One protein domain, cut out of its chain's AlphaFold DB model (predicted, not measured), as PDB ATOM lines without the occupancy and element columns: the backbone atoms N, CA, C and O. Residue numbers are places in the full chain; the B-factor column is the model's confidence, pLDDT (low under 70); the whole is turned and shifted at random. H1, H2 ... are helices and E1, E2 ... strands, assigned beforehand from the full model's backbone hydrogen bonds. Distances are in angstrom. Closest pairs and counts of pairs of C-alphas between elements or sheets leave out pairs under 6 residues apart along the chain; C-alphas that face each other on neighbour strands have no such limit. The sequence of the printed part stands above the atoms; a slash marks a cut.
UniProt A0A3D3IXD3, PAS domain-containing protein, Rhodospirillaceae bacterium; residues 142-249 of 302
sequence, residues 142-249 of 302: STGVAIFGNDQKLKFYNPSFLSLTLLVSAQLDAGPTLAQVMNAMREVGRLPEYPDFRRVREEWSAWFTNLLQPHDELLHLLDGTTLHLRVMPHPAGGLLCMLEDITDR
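What this domain is: This is residues 142 to 249 of the 302 residues of the protein "PAS domain-containing protein" of Rhodospirillaceae bacterium (UniProt A0A3D3IXD3). One twisted sheet of five strands forms a wall, with H1 and H4 over one of its faces and no named helix over the other. H3 folds back into H4 as a helical hairpin; H3 and the short H2 only graze the sheet. The printed part has 108 residues, with four named helices and five named strands in the order E1, E2, H1, H2, H3, H4, E3, E4, E5. The sheet's order is E2, E1, E5, E4, E3, antiparallel throughout, and the class is mixed, helices and strands. The whole is compact, with a radius of gyration of the C-alphas of 12.9 A and spans of 35 by 28 by 26 A.

How they stand to each other: E1, residues 144 to 148, and E2, residues 154 to 157, form a hairpin, with N 147 and O 156 2.9 A apart, within hydrogen-bond range. H1, residues 159 to 165, is on the sheet at a height of 5.4 A; its closest C-alphas to E1 are those of Phe 161 and Gly 144, 3.5 A apart. H2, residues 169 to 173, only grazes the sheet. H3, residues 178 to 187, also only grazes it, with residues 178 to 181. H4, residues 197 to 210, touches H3 with residues 201 to 205 alone, at a shallow tilt of 26 degrees, opposite ways; the closest C-alphas are those of Ala 179 and Arg 201, 6.0 A apart. H4 lies over E4, residues 226 to 233, at a height of 10.4 A and along the strands, at 13 degrees to E4 on the local plane. H1 and H4 are on the same face but apart. E3, residues 215 to 220, E4 and E5, residues 239 to 245, make a meander, each strand the antiparallel neighbour of the one before. Within hydrogen-bond range are N 217 and O 229 across the neighbour strands E3 and E4, 2.8 A apart, N 230 and O 242 across the neighbour strands E4 and E5, 2.8 A apart, and N 146 and O 241 across the neighbour strands E1 and E5, 2.9 A apart. Every O i to N i+4 pair is within hydrogen-bond range in H1, H2 and H3, and 8 of 10 are in H4.

Where its parts are: E1 begins at C-alpha 144 (208.366, 190.543, 156.779) and is 13.4 A long. H3 measures 14.4 A and H4 19.3 A, beginning at C-alpha 197 (229.579, 185.421, 151.773). E3 is 16.2 A long, E4 23.3 A and E5 19.9 A, ending at C-alpha 245 (212.607, 198.106, 157.967).

The domain as a whole: The two C-alphas farthest apart are those of Asp 151 and Asp 248, 35.9 A. The printed part has no cut and no long link. Its mean pLDDT is 93.1, and no printed residue is under 70.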
ATOM      1  N   SER A 142     203.772 195.022 159.056       74.50
ATOM      2  CA  SER A 142     204.824 195.646 158.232       74.50
ATOM      3  C   SER A 142     206.163 194.899 158.331       74.50
ATOM      4  O   SER A 142     207.049 195.083 157.502       74.50
ATOM      5  N   THR A 143     206.299 194.021 159.328       87.62
ATOM      6  CA  THR A 143     207.395 193.064 159.466       87.62
ATOM      7  C   THR A 143     207.238 191.933 158.451       87.62
ATOM      8  O   THR A 143     206.224 191.235 158.412       87.62
ATOM      9  N   GLY A 144     208.262 191.709 157.638       94.25
ATOM     10  CA  GLY A 144     208.366 190.543 156.779       94.25
ATOM     11  C   GLY A 144     208.565 189.274 157.593       94.25
ATOM     12  O   GLY A 144     209.514 189.182 158.356       94.25
ATOM     13  N   VAL A 145     207.697 188.285 157.414       94.31
ATOM     14  CA  VAL A 145     207.741 186.995 158.107       94.31
ATOM     15  C   VAL A 145     207.990 185.879 157.102       94.31
ATOM     16  O   VAL A 145     207.297 185.800 156.089       94.31
ATOM     17  N   ALA A 146     208.930 184.987 157.410       95.81
ATOM     18  CA  ALA A 146     209.179 183.745 156.685       95.81
ATOM     19  C   ALA A 146     209.362 182.570 157.656       95.81
ATOM     20  O   ALA A 146     210.090 182.676 158.641       95.81
ATOM     21  N   ILE A 147     208.723 181.435 157.365       95.69
ATOM     22  CA  ILE A 147     208.827 180.206 158.163       95.69
ATOM     23  C   ILE A 147     209.471 179.121 157.313       95.69
ATOM     24  O   ILE A 147     208.948 178.743 156.261       95.69
ATOM     25  N   PHE A 148     210.582 178.581 157.798       96.62
ATOM     26  CA  PHE A 148     211.253 177.422 157.232       96.62
ATOM     27  C   PHE A 148     210.922 176.192 158.068       96.62
ATOM     28  O   PHE A 148     211.031 176.226 159.291       96.62
ATOM     29  N   GLY A 149     210.523 175.102 157.415       95.06
ATOM     30  CA  GLY A 149     210.197 173.846 158.084       95.06
ATOM     31  C   GLY A 149     211.433 173.068 158.537       95.06
ATOM     32  O   GLY A 149     212.575 173.445 158.274       95.06
ATOM     33  N   ASN A 150     211.204 171.918 159.175       92.50
ATOM     34  CA  ASN A 150     212.273 171.005 159.596       92.50
ATOM     35  C   ASN A 150     213.069 170.401 158.416       92.50
ATOM     36  O   ASN A 150     214.196 169.949 158.583       92.50
ATOM     37  N   ASP A 151     212.505 170.420 157.205       93.88
ATOM     38  CA  ASP A 151     213.195 170.073 155.955       93.88
ATOM     39  C   ASP A 151     214.045 171.228 155.392       93.88
ATOM     40  O   ASP A 151     214.540 171.138 154.268       93.88
ATOM     41  N   GLN A 152     214.209 172.310 156.164       94.56
ATOM     42  CA  GLN A 152     214.957 173.528 155.833       94.56
ATOM     43  C   GLN A 152     214.424 174.289 154.613       94.56
ATOM     44  O   GLN A 152     215.116 175.149 154.062       94.56
ATOM     45  N   LYS A 153     213.191 173.995 154.191       96.69
ATOM     46  CA  LYS A 153     212.519 174.661 153.074       96.69
ATOM     47  C   LYS A 153     211.504 175.674 153.562       96.69
ATOM     48  O   LYS A 153     210.843 175.456 154.578       96.69
ATOM     49  N   LEU A 154     211.348 176.752 152.801       97.19
ATOM     50  CA  LEU A 154     210.325 177.761 153.034       97.19
ATOM     51  C   LEU A 154     208.927 177.123 152.957       97.19
ATOM     52  O   LEU A 154     208.599 176.435 151.989       97.19
ATOM     53  N   LYS A 155     208.122 177.330 154.001       95.75
ATOM     54  CA  LYS A 155     206.734 176.852 154.121       95.75
ATOM     55  C   LYS A 155     205.723 177.983 154.069       95.75
ATOM     56  O   LYS A 155     204.597 177.765 153.638       95.75
ATOM     57  N   PHE A 156     206.123 179.165 154.515       93.75
ATOM     58  CA  PHE A 156     205.274 180.343 154.550       93.75
ATOM     59  C   PHE A 156     206.124 181.598 154.404       93.75
ATOM     60  O   PHE A 156     207.234 181.658 154.934       93.75
ATOM     61  N   TYR A 157     205.577 182.599 153.727       94.88
ATOM     62  CA  TYR A 157     206.057 183.970 153.758       94.88
ATOM     63  C   TYR A 157     204.860 184.921 153.657       94.88
ATOM     64  O   TYR A 157     203.866 184.593 153.006       94.88
ATOM     65  N   ASN A 158     204.931 186.083 154.305       93.44
ATOM     66  CA  ASN A 158     203.907 187.120 154.168       93.44
ATOM     67  C   ASN A 158     204.265 188.120 153.040       93.44
ATOM     68  O   ASN A 158     205.407 188.140 152.565       93.44
ATOM     69  N   PRO A 159     203.321 188.978 152.603       93.50
ATOM     70  CA  PRO A 159     203.591 189.991 151.581       93.50
ATOM     71  C   PRO A 159     204.738 190.941 151.950       93.50
ATOM     72  O   PRO A 159     205.572 191.247 151.103       93.50
ATOM     73  N   SER A 160     204.841 191.340 153.222       93.56
ATOM     74  CA  SER A 160     205.917 192.211 153.708       93.56
ATOM     75  C   SER A 160     207.303 191.584 153.522       93.56
ATOM     76  O   SER A 160     208.247 192.284 153.171       93.56
ATOM     77  N   PHE A 161     207.448 190.261 153.665       95.56
ATOM     78  CA  PHE A 161     208.714 189.567 153.413       95.56
ATOM     79  C   PHE A 161     209.107 189.655 151.940       95.56
ATOM     80  O   PHE A 161     210.264 189.934 151.625       95.56
ATOM     81  N   LEU A 162     208.144 189.477 151.033       95.06
ATOM     82  CA  LEU A 162     208.365 189.636 149.597       95.06
ATOM     83  C   LEU A 162     208.800 191.074 149.265       95.06
ATOM     84  O   LEU A 162     209.802 191.274 148.580       95.06
ATOM     85  N   SER A 163     208.100 192.070 149.816       93.56
ATOM     86  CA  SER A 163     208.414 193.490 149.626       93.56
ATOM     87  C   SER A 163     209.780 193.883 150.192       93.56
ATOM     88  O   SER A 163     210.524 194.598 149.530       93.56
ATOM     89  N   LEU A 164     210.152 193.404 151.382       94.31
ATOM     90  CA  LEU A 164     211.428 193.751 152.018       94.31
ATOM     91  C   LEU A 164     212.627 193.025 151.399       94.31
ATOM     92  O   LEU A 164     213.734 193.562 151.408       94.31
ATOM     93  N   THR A 165     212.436 191.819 150.860       95.38
ATOM     94  CA  THR A 165     213.512 191.054 150.204       95.38
ATOM     95  C   THR A 165     213.667 191.374 148.716       95.38
ATOM     96  O   THR A 165     214.680 190.996 148.134       95.38
ATOM     97  N   LEU A 166     212.699 192.080 148.112       95.19
ATOM     98  CA  LEU A 166     212.612 192.383 146.673       95.19
ATOM     99  C   LEU A 166     212.681 191.144 145.764       95.19
ATOM    100  O   LEU A 166     213.056 191.234 144.595       95.19
ATOM    101  N   LEU A 167     212.319 189.978 146.298       95.94
ATOM    102  CA  LEU A 167     212.235 188.739 145.532       95.94
ATOM    103  C   LEU A 167     210.908 188.661 144.776       95.94
ATOM    104  O   LEU A 167     209.959 189.387 145.071       95.94
ATOM    105  N   VAL A 168     210.821 187.758 143.796       94.75
ATOM    106  CA  VAL A 168     209.551 187.473 143.111       94.75
ATOM    107  C   VAL A 168     208.871 186.251 143.721       94.75
ATOM    108  O   VAL A 168     209.539 185.291 144.108       94.75
ATOM    109  N   SER A 169     207.534 186.254 143.772       94.69
ATOM    110  CA  SER A 169     206.764 185.185 144.428       94.69
ATOM    111  C   SER A 169     207.109 183.804 143.871       94.69
ATOM    112  O   SER A 169     207.353 182.885 144.639       94.69
ATOM    113  N   ALA A 170     207.298 183.685 142.551       94.75
ATOM    114  CA  ALA A 170     207.673 182.433 141.892       94.75
ATOM    115  C   ALA A 170     208.969 181.795 142.440       94.75
ATOM    116  O   ALA A 170     209.104 180.573 142.416       94.75
ATOM    117  N   GLN A 171     209.922 182.594 142.941       93.62
ATOM    118  CA  GLN A 171     211.137 182.076 143.582       93.62
ATOM    119  C   GLN A 171     210.846 181.506 144.976       93.62
ATOM    120  O   GLN A 171     211.436 180.496 145.353       93.62
ATOM    121  N   LEU A 172     209.946 182.138 145.734       96.06
ATOM    122  CA  LEU A 172     209.573 181.722 147.088       96.06
ATOM    123  C   LEU A 172     208.569 180.560 147.081       96.06
ATOM    124  O   LEU A 172     208.685 179.638 147.886       96.06
ATOM    125  N   ASP A 173     207.650 180.542 146.118       95.94
ATOM    126  CA  ASP A 173     206.645 179.488 145.929       95.94
ATOM    127  C   ASP A 173     207.285 178.133 145.583       95.94
ATOM    128  O   ASP A 173     206.700 177.077 145.826       95.94
ATOM    129  N   ALA A 174     208.524 178.135 145.078       95.88
ATOM    130  CA  ALA A 174     209.314 176.924 144.852       95.88
ATOM    131  C   ALA A 174     209.769 176.224 146.154       95.88
ATOM    132  O   ALA A 174     210.382 175.153 146.096       95.88
ATOM    133  N   GLY A 175     209.499 176.815 147.326       96.88
ATOM    134  CA  GLY A 175     209.939 176.317 148.628       96.88
ATOM    135  C   GLY A 175     211.467 176.271 148.764       96.88
ATOM    136  O   GLY A 175     212.007 175.200 149.072       96.88
ATOM    137  N   PRO A 176     212.186 177.381 148.496       97.75
ATOM    138  CA  PRO A 176     213.640 177.414 148.540       97.75
ATOM    139  C   PRO A 176     214.170 177.199 149.961       97.75
ATOM    140  O   PRO A 176     213.474 177.409 150.957       97.75
ATOM    141  N   THR A 177     215.435 176.804 150.064       97.06
ATOM    142  CA  THR A 177     216.156 176.790 151.342       97.06
ATOM    143  C   THR A 177     216.590 178.195 151.746       97.06
ATOM    144  O   THR A 177     216.711 179.082 150.898       97.06
ATOM    145  N   LEU A 178     216.900 178.404 153.030       95.94
ATOM    146  CA  LEU A 178     217.414 179.694 153.516       95.94
ATOM    147  C   LEU A 178     218.652 180.150 152.721       95.94
ATOM    148  O   LEU A 178     218.737 181.300 152.303       95.94
ATOM    149  N   ALA A 179     219.563 179.226 152.409       95.06
ATOM    150  CA  ALA A 179     220.742 179.504 151.591       95.06
ATOM    151  C   ALA A 179     220.396 179.967 150.161       95.06
ATOM    152  O   ALA A 179     221.101 180.807 149.602       95.06
ATOM    153  N   GLN A 180     219.331 179.431 149.558       96.50
ATOM    154  CA  GLN A 180     218.851 179.869 148.243       96.50
ATOM    155  C   GLN A 180     218.212 181.258 148.315       96.50
ATOM    156  O   GLN A 180     218.494 182.086 147.452       96.50
ATOM    157  N   VAL A 181     217.430 181.534 149.365       96.56
ATOM    158  CA  VAL A 181     216.867 182.868 149.623       96.56
ATOM    159  C   VAL A 181     217.986 183.897 149.793       96.56
ATOM    160  O   VAL A 181     217.950 184.932 149.140       96.56
ATOM    161  N   MET A 182     219.032 183.589 150.568       95.44
ATOM    162  CA  MET A 182     220.193 184.477 150.717       95.44
ATOM    163  C   MET A 182     220.896 184.759 149.387       95.44
ATOM    164  O   MET A 182     221.278 185.896 149.125       95.44
ATOM    165  N   ASN A 183     221.088 183.741 148.538       95.38
ATOM    166  CA  ASN A 183     221.690 183.950 147.220       95.38
ATOM    167  C   ASN A 183     220.822 184.894 146.370       95.38
ATOM    168  O   ASN A 183     221.352 185.832 145.786       95.38
ATOM    169  N   ALA A 184     219.504 184.684 146.352       95.50
ATOM    170  CA  ALA A 184     218.580 185.527 145.602       95.50
ATOM    171  C   ALA A 184     218.559 186.968 146.143       95.50
ATOM    172  O   ALA A 184     218.647 187.913 145.364       95.50
ATOM    173  N   MET A 185     218.538 187.153 147.471       95.25
ATOM    174  CA  MET A 185     218.632 188.480 148.095       95.25
ATOM    175  C   MET A 185     219.946 189.175 147.735       95.25
ATOM    176  O   MET A 185     219.957 190.377 147.487       95.25
ATOM    177  N   ARG A 186     221.057 188.432 147.654       94.00
ATOM    178  CA  ARG A 186     222.343 188.980 147.211       94.00
ATOM    179  C   ARG A 186     222.294 189.459 145.760       94.00
ATOM    180  O   ARG A 186     222.830 190.523 145.472       94.00
ATOM    181  N   GLU A 187     221.678 188.692 144.863       93.62
ATOM    182  CA  GLU A 187     221.557 189.047 143.440       93.62
ATOM    183  C   GLU A 187     220.801 190.364 143.230       93.62
ATOM    184  O   GLU A 187     221.164 191.140 142.349       93.62
ATOM    185  N   VAL A 188     219.801 190.645 144.069       93.81
ATOM    186  CA  VAL A 188     219.019 191.893 144.026       93.81
ATOM    187  C   VAL A 188     219.548 192.986 144.965       93.81
ATOM    188  O   VAL A 188     218.891 194.006 145.151       93.81
ATOM    189  N   GLY A 189     220.725 192.797 145.574       91.56
ATOM    190  CA  GLY A 189     221.349 193.799 146.447       91.56
ATOM    191  C   GLY A 189     220.659 194.002 147.803       91.56
ATOM    192  O   GLY A 189     220.885 195.015 148.459       91.56
ATOM    193  N   ARG A 190     219.839 193.044 148.255       94.44
ATOM    194  CA  ARG A 190     219.138 193.061 149.553       94.44
ATOM    195  C   ARG A 190     219.878 192.321 150.666       94.44
ATOM    196  O   ARG A 190     219.265 191.840 151.611       94.44
ATOM    197  N   LEU A 191     221.206 192.253 150.574       93.25
ATOM    198  CA  LEU A 191     222.093 191.853 151.668       93.25
ATOM    199  C   LEU A 191     223.281 192.821 151.776       93.25
ATOM    200  O   LEU A 191     223.680 193.388 150.757       93.25
ATOM    201  N   PRO A 192     223.878 192.972 152.973       92.81
ATOM    202  CA  PRO A 192     225.134 193.695 153.140       92.81
ATOM    203  C   PRO A 192     226.274 193.097 152.305       92.81
ATOM    204  O   PRO A 192     226.265 191.913 151.941       92.81
ATOM    205  N   GLU A 193     227.307 193.899 152.050       90.44
ATOM    206  CA  GLU A 193     228.543 193.396 151.455       90.44
ATOM    207  C   GLU A 193     229.348 192.589 152.477       90.44
ATOM    208  O   GLU A 193     230.029 193.126 153.349       90.44
ATOM    209  N   TYR A 194     229.290 191.266 152.343       90.56
ATOM    210  CA  TYR A 194     230.097 190.355 153.145       90.56
ATOM    211  C   TYR A 194     231.417 190.017 152.438       90.56
ATOM    212  O   TYR A 194     231.377 189.491 151.320       90.56
ATOM    213  N   PRO A 195     232.583 190.205 153.094       88.88
ATOM    214  CA  PRO A 195     233.878 189.795 152.544       88.88
ATOM    215  C   PRO A 195     233.939 188.296 152.220       88.88
ATOM    216  O   PRO A 195     234.475 187.899 151.189       88.88
ATOM    217  N   ASP A 196     233.340 187.466 153.082       93.19
ATOM    218  CA  ASP A 196     233.178 186.029 152.866       93.19
ATOM    219  C   ASP A 196     231.704 185.629 152.972       93.19
ATOM    220  O   ASP A 196     231.210 185.173 154.005       93.19
ATOM    221  N   PHE A 197     230.986 185.801 151.864       92.50
ATOM    222  CA  PHE A 197     229.579 185.421 151.773       92.50
ATOM    223  C   PHE A 197     229.339 183.917 151.972       92.50
ATOM    224  O   PHE A 197     228.269 183.522 152.431       92.50
ATOM    225  N   ARG A 198     230.309 183.055 151.627       93.31
ATOM    226  CA  ARG A 198     230.139 181.605 151.795       93.31
ATOM    227  C   ARG A 198     230.049 181.268 153.278       93.31
ATOM    228  O   ARG A 198     229.118 180.568 153.666       93.31
ATOM    229  N   ARG A 199     230.972 181.808 154.075       94.81
ATOM    230  CA  ARG A 199     231.000 181.626 155.529       94.81
ATOM    231  C   ARG A 199     229.707 182.112 156.181       94.81
ATOM    232  O   ARG A 199     229.102 181.366 156.936       94.81
ATOM    233  N   VAL A 200     229.228 183.304 155.818       93.12
ATOM    234  CA  VAL A 200     227.968 183.859 156.358       93.12
ATOM    235  C   VAL A 200     226.765 182.978 156.006       93.12
ATOM    236  O   VAL A 200     225.907 182.708 156.841       93.12
ATOM    237  N   ARG A 201     226.717 182.444 154.782       93.94
ATOM    238  CA  ARG A 201     225.660 181.511 154.369       93.94
ATOM    239  C   ARG A 201     225.692 180.196 155.152       93.94
ATOM    240  O   ARG A 201     224.639 179.625 155.438       93.94
ATOM    241  N   GLU A 202     226.882 179.697 155.474       93.44
ATOM    242  CA  GLU A 202     227.060 178.517 156.327       93.44
ATOM    243  C   GLU A 202     226.629 178.806 157.772       93.44
ATOM    244  O   GLU A 202     225.938 177.978 158.363       93.44
ATOM    245  N   GLU A 203     226.932 179.994 158.303       92.88
ATOM    246  CA  GLU A 203     226.477 180.448 159.626       92.88
ATOM    247  C   GLU A 203     224.949 180.500 159.718       92.88
ATOM    248  O   GLU A 203     224.369 179.907 160.629       92.88
ATOM    249  N   TRP A 204     224.286 181.120 158.738       93.50
ATOM    250  CA  TRP A 204     222.822 181.183 158.687       93.50
ATOM    251  C   TRP A 204     222.194 179.791 158.550       93.50
ATOM    252  O   TRP A 204     221.173 179.488 159.164       93.50
ATOM    253  N   SER A 205     222.821 178.901 157.775       92.44
ATOM    254  CA  SER A 205     222.351 177.515 157.633       92.44
ATOM    255  C   SER A 205     222.524 176.712 158.927       92.44
ATOM    256  O   SER A 205     221.704 175.847 159.233       92.44
ATOM    257  N   ALA A 206     223.555 177.005 159.723       93.44
ATOM    258  CA  ALA A 206     223.792 176.349 161.004       93.44
ATOM    259  C   ALA A 206     222.750 176.721 162.075       93.44
ATOM    260  O   ALA A 206     222.623 176.008 163.074       93.44
ATOM    261  N   TRP A 207     221.958 177.781 161.876       94.12
ATOM    262  CA  TRP A 207     220.874 178.132 162.797       94.12
ATOM    263  C   TRP A 207     219.828 177.025 162.943       94.12
ATOM    264  O   TRP A 207     219.304 176.842 164.037       94.12
ATOM    265  N   PHE A 208     219.583 176.222 161.903       92.19
ATOM    266  CA  PHE A 208     218.637 175.103 161.984       92.19
ATOM    267  C   PHE A 208     219.008 174.059 163.047       92.19
ATOM    268  O   PHE A 208     218.129 173.341 163.517       92.19
ATOM    269  N   THR A 209     220.288 173.953 163.417       89.50
ATOM    270  CA  THR A 209     220.763 172.968 164.400       89.50
ATOM    271  C   THR A 209     221.281 173.600 165.685       89.50
ATOM    272  O   THR A 209     221.166 172.990 166.745       89.50
ATOM    273  N   ASN A 210     221.860 174.798 165.605       91.19
ATOM    274  CA  ASN A 210     222.648 175.371 166.699       91.19
ATOM    275  C   ASN A 210     221.959 176.550 167.399       91.19
ATOM    276  O   ASN A 210     222.450 177.014 168.428       91.19
ATOM    277  N   LEU A 211     220.852 177.067 166.855       90.00
ATOM    278  CA  LEU A 211     220.172 178.231 167.415       90.00
ATOM    279  C   LEU A 211     219.294 177.820 168.605       90.00
ATOM    280  O   LEU A 211     218.270 177.165 168.439       90.00
ATOM    281  N   LEU A 212     219.695 178.212 169.816       85.31
ATOM    282  CA  LEU A 212     218.944 177.940 171.053       85.31
ATOM    283  C   LEU A 212     218.150 179.154 171.554       85.31
ATOM    284  O   LEU A 212     217.140 178.997 172.234       85.31
ATOM    285  N   GLN A 213     218.614 180.361 171.234       87.44
ATOM    286  CA  GLN A 213     217.978 181.632 171.578       87.44
ATOM    287  C   GLN A 213     217.776 182.462 170.310       87.44
ATOM    288  O   GLN A 213     218.482 182.213 169.332       87.44
ATOM    289  N   PRO A 214     216.842 183.432 170.305       88.88
ATOM    290  CA  PRO A 214     216.693 184.343 169.181       88.88
ATOM    291  C   PRO A 214     218.020 185.020 168.825       88.88
ATOM    292  O   PRO A 214     218.772 185.430 169.710       88.88
ATOM    293  N   HIS A 215     218.295 185.114 167.530       92.69
ATOM    294  CA  HIS A 215     219.400 185.879 166.976       92.69
ATOM    295  C   HIS A 215     218.849 187.151 166.339       92.69
ATOM    296  O   HIS A 215     217.896 187.082 165.565       92.69
ATOM    297  N   ASP A 216     219.452 188.285 166.667       92.75
ATOM    298  CA  ASP A 216     219.069 189.608 166.187       92.75
ATOM    299  C   ASP A 216     220.291 190.236 165.486       92.75
ATOM    300  O   ASP A 216     221.390 190.261 166.048       92.75
ATOM    301  N   GLU A 217     220.114 190.719 164.255       94.25
ATOM    302  CA  GLU A 217     221.167 191.300 163.415       94.25
ATOM    303  C   GLU A 217     220.635 192.517 162.639       94.25
ATOM    304  O   GLU A 217     219.530 192.499 162.098       94.25
ATOM    305  N   LEU A 218     221.428 193.591 162.561       93.88
ATOM    306  CA  LEU A 218     221.134 194.742 161.705       93.88
ATOM    307  C   LEU A 218     221.842 194.589 160.359       93.88
ATOM    308  O   LEU A 218     223.068 194.540 160.284       93.88
ATOM    309  N   LEU A 219     221.057 194.556 159.290       94.94
ATOM    310  CA  LEU A 219     221.519 194.478 157.914       94.94
ATOM    311  C   LEU A 219     221.501 195.880 157.302       94.94
ATOM    312  O   LEU A 219     220.450 196.395 156.920       94.94
ATOM    313  N   HIS A 220     222.677 196.491 157.199       93.88
ATOM    314  CA  HIS A 220     222.854 197.762 156.501       93.88
ATOM    315  C   HIS A 220     223.039 197.510 155.003       93.88
ATOM    316  O   HIS A 220     224.040 196.927 154.579       93.88
ATOM    317  N   LEU A 221     222.051 197.912 154.208       94.56
ATOM    318  CA  LEU A 221     222.009 197.668 152.771       94.56
ATOM    319  C   LEU A 221     222.632 198.829 151.987       94.56
ATOM    320  O   LEU A 221     222.733 199.958 152.466       94.56
ATOM    321  N   LEU A 222     223.046 198.546 150.749       90.19
ATOM    322  CA  LEU A 222     223.719 199.523 149.882       90.19
ATOM    323  C   LEU A 222     222.802 200.665 149.422       90.19
ATOM    324  O   LEU A 222     223.286 201.742 149.087       90.19
ATOM    325  N   ASP A 223     221.488 200.438 149.410       90.31
ATOM    326  CA  ASP A 223     220.475 201.440 149.063       90.31
ATOM    327  C   ASP A 223     220.162 202.415 150.220       90.31
ATOM    328  O   ASP A 223     219.328 203.305 150.065       90.31
ATOM    329  N   GLY A 224     220.841 202.270 151.366       89.56
ATOM    330  CA  GLY A 224     220.628 203.070 152.573       89.56
ATOM    331  C   GLY A 224     219.561 202.509 153.517       89.56
ATOM    332  O   GLY A 224     219.441 202.993 154.643       89.56
ATOM    333  N   THR A 225     218.830 201.469 153.109       93.75
ATOM    334  CA  THR A 225     217.872 200.776 153.976       93.75
ATOM    335  C   THR A 225     218.612 200.046 155.096       93.75
ATOM    336  O   THR A 225     219.632 199.392 154.865       93.75
ATOM    337  N   THR A 226     218.076 200.087 156.314       94.50
ATOM    338  CA  THR A 226     218.513 199.220 157.412       94.50
ATOM    339  C   THR A 226     217.401 198.252 157.786       94.50
ATOM    340  O   THR A 226     216.360 198.658 158.303       94.50
ATOM    341  N   LEU A 227     217.642 196.960 157.555       95.25
ATOM    342  CA  LEU A 227     216.736 195.900 157.982       95.25
ATOM    343  C   LEU A 227     217.180 195.325 159.322       95.25
ATOM    344  O   LEU A 227     218.346 194.995 159.507       95.25
ATOM    345  N   HIS A 228     216.244 195.137 160.239       94.44
ATOM    346  CA  HIS A 228     216.446 194.341 161.436       94.44
ATOM    347  C   HIS A 228     216.004 192.904 161.160       94.44
ATOM    348  O   HIS A 228     214.818 192.634 160.964       94.44
ATOM    349  N   LEU A 229     216.973 191.995 161.105       95.62
ATOM    350  CA  LEU A 229     216.757 190.564 160.995       95.62
ATOM    351  C   LEU A 229     216.650 189.960 162.387       95.62
ATOM    352  O   LEU A 229     217.567 190.073 163.194       95.62
ATOM    353  N   ARG A 230     215.569 189.224 162.618       94.94
ATOM    354  CA  ARG A 230     215.390 188.410 163.812       94.94
ATOM    355  C   ARG A 230     215.072 186.975 163.437       94.94
ATOM    356  O   ARG A 230     214.113 186.720 162.714       94.94
ATOM    357  N   VAL A 231     215.843 186.029 163.955       95.50
ATOM    358  CA  VAL A 231     215.684 184.596 163.679       95.50
ATOM    359  C   VAL A 231     215.492 183.840 164.979       95.50
ATOM    360  O   VAL A 231     216.224 184.053 165.941       95.50
ATOM    361  N   MET A 232     214.514 182.943 165.025       94.44
ATOM    362  CA  MET A 232     214.265 182.102 166.194       94.44
ATOM    363  C   MET A 232     213.813 180.690 165.804       94.44
ATOM    364  O   MET A 232     213.222 180.510 164.737       94.44
ATOM    365  N   PRO A 233     214.057 179.678 166.654       93.44
ATOM    366  CA  PRO A 233     213.530 178.334 166.433       93.44
ATOM    367  C   PRO A 233     212.000 178.338 166.406       93.44
ATOM    368  O   PRO A 233     211.357 178.902 167.292       93.44
ATOM    369  N   HIS A 234     211.406 177.691 165.404       89.69
ATOM    370  CA  HIS A 234     209.952 177.566 165.322       89.69
ATOM    371  C   HIS A 234     209.460 176.393 166.203       89.69
ATOM    372  O   HIS A 234     210.046 175.309 166.124       89.69
ATOM    373  N   PRO A 235     208.376 176.530 167.001       82.44
ATOM    374  CA  PRO A 235     207.907 175.472 167.910       82.44
ATOM    375  C   PRO A 235     207.575 174.134 167.233       82.44
ATOM    376  O   PRO A 235     207.769 173.076 167.823       82.44
ATOM    377  N   ALA A 236     207.105 174.168 165.982       81.38
ATOM    378  CA  ALA A 236     206.837 172.969 165.177       81.38
ATOM    379  C   ALA A 236     208.085 172.405 164.452       81.38
ATOM    380  O   ALA A 236     207.961 171.494 163.633       81.38
ATOM    381  N   GLY A 237     209.276 172.947 164.730       85.25
ATOM    382  CA  GLY A 237     210.541 172.626 164.066       85.25
ATOM    383  C   GLY A 237     210.874 173.571 162.905       85.25
ATOM    384  O   GLY A 237     209.979 174.080 162.230       85.25
ATOM    385  N   GLY A 238     212.174 173.786 162.669       93.56
ATOM    386  CA  GLY A 238     212.691 174.734 161.677       93.56
ATOM    387  C   GLY A 238     212.948 176.137 162.248       93.56
ATOM    388  O   GLY A 238     213.267 176.273 163.430       93.56
ATOM    389  N   LEU A 239     212.830 177.178 161.416       95.62
ATOM    390  CA  LEU A 239     213.156 178.567 161.772       95.62
ATOM    391  C   LEU A 239     212.018 179.529 161.424       95.62
ATOM    392  O   LEU A 239     211.408 179.428 160.360       95.62
ATOM    393  N   LEU A 240     211.790 180.500 162.302       94.88
ATOM    394  CA  LEU A 240     211.010 181.704 162.050       94.88
ATOM    395  C   LEU A 240     211.984 182.864 161.824       94.88
ATOM    396  O   LEU A 240     212.763 183.196 162.717       94.88
ATOM    397  N   CYS A 241     211.922 183.473 160.644       95.38
ATOM    398  CA  CYS A 241     212.697 184.651 160.279       95.38
ATOM    399  C   CYS A 241     211.765 185.856 160.159       95.38
ATOM    400  O   CYS A 241     210.733 185.791 159.490       95.38
ATOM    401  N   MET A 242     212.154 186.958 160.781       94.69
ATOM    402  CA  MET A 242     211.466 188.238 160.728       94.69
ATOM    403  C   MET A 242     212.421 189.307 160.202       94.69
ATOM    404  O   MET A 242     213.583 189.346 160.598       94.69
ATOM    405  N   LEU A 243     211.932 190.157 159.308       95.31
ATOM    406  CA  LEU A 243     212.637 191.303 158.746       95.31
ATOM    407  C   LEU A 243     211.800 192.552 158.987       95.31
ATOM    408  O   LEU A 243     210.630 192.588 158.624       95.31
ATOM    409  N   GLU A 244     212.387 193.585 159.561       93.44
ATOM    410  CA  GLU A 244     211.719 194.868 159.769       93.44
ATOM    411  C   GLU A 244     212.558 195.986 159.161       93.44
ATOM    412  O   GLU A 244     213.763 196.040 159.392       93.44
ATOM    413  N   ASP A 245     211.940 196.877 158.389       93.81
ATOM    414  CA  ASP A 245     212.607 198.106 157.967       93.81
ATOM    415  C   ASP A 245     212.575 199.116 159.114       93.81
ATOM    416  O   ASP A 245     211.513 199.593 159.513       93.81
ATOM    417  N   ILE A 246     213.748 199.423 159.664       91.69
ATOM    418  CA  ILE A 246     213.895 200.371 160.773       91.69
ATOM    419  C   ILE A 246     214.575 201.670 160.333       91.69
ATOM    420  O   ILE A 246     215.009 202.449 161.183       91.69
ATOM    421  N   THR A 247     214.679 201.912 159.023       89.25
ATOM    422  CA  THR A 247     215.394 203.062 158.449       89.25
ATOM    423  C   THR A 247     214.842 204.381 158.982       89.25
ATOM    424  O   THR A 247     215.595 205.179 159.541       89.25
ATOM    425  N   ASP A 248     213.524 204.576 158.907       85.19
ATOM    426  CA  ASP A 248     212.866 205.800 159.377       85.19
ATOM    427  C   ASP A 248     213.019 205.994 160.887       85.19
ATOM    428  O   ASP A 248     213.238 207.110 161.363       85.19
ATOM    429  N   ARG A 249     212.955 204.897 161.652       84.31
ATOM    430  CA  ARG A 249     213.136 204.931 163.106       84.31
ATOM    431  C   ARG A 249     214.550 205.374 163.471       84.31
ATOM    432  O   ARG A 249     214.705 206.268 164.298       84.31
TER     433      ARG A 249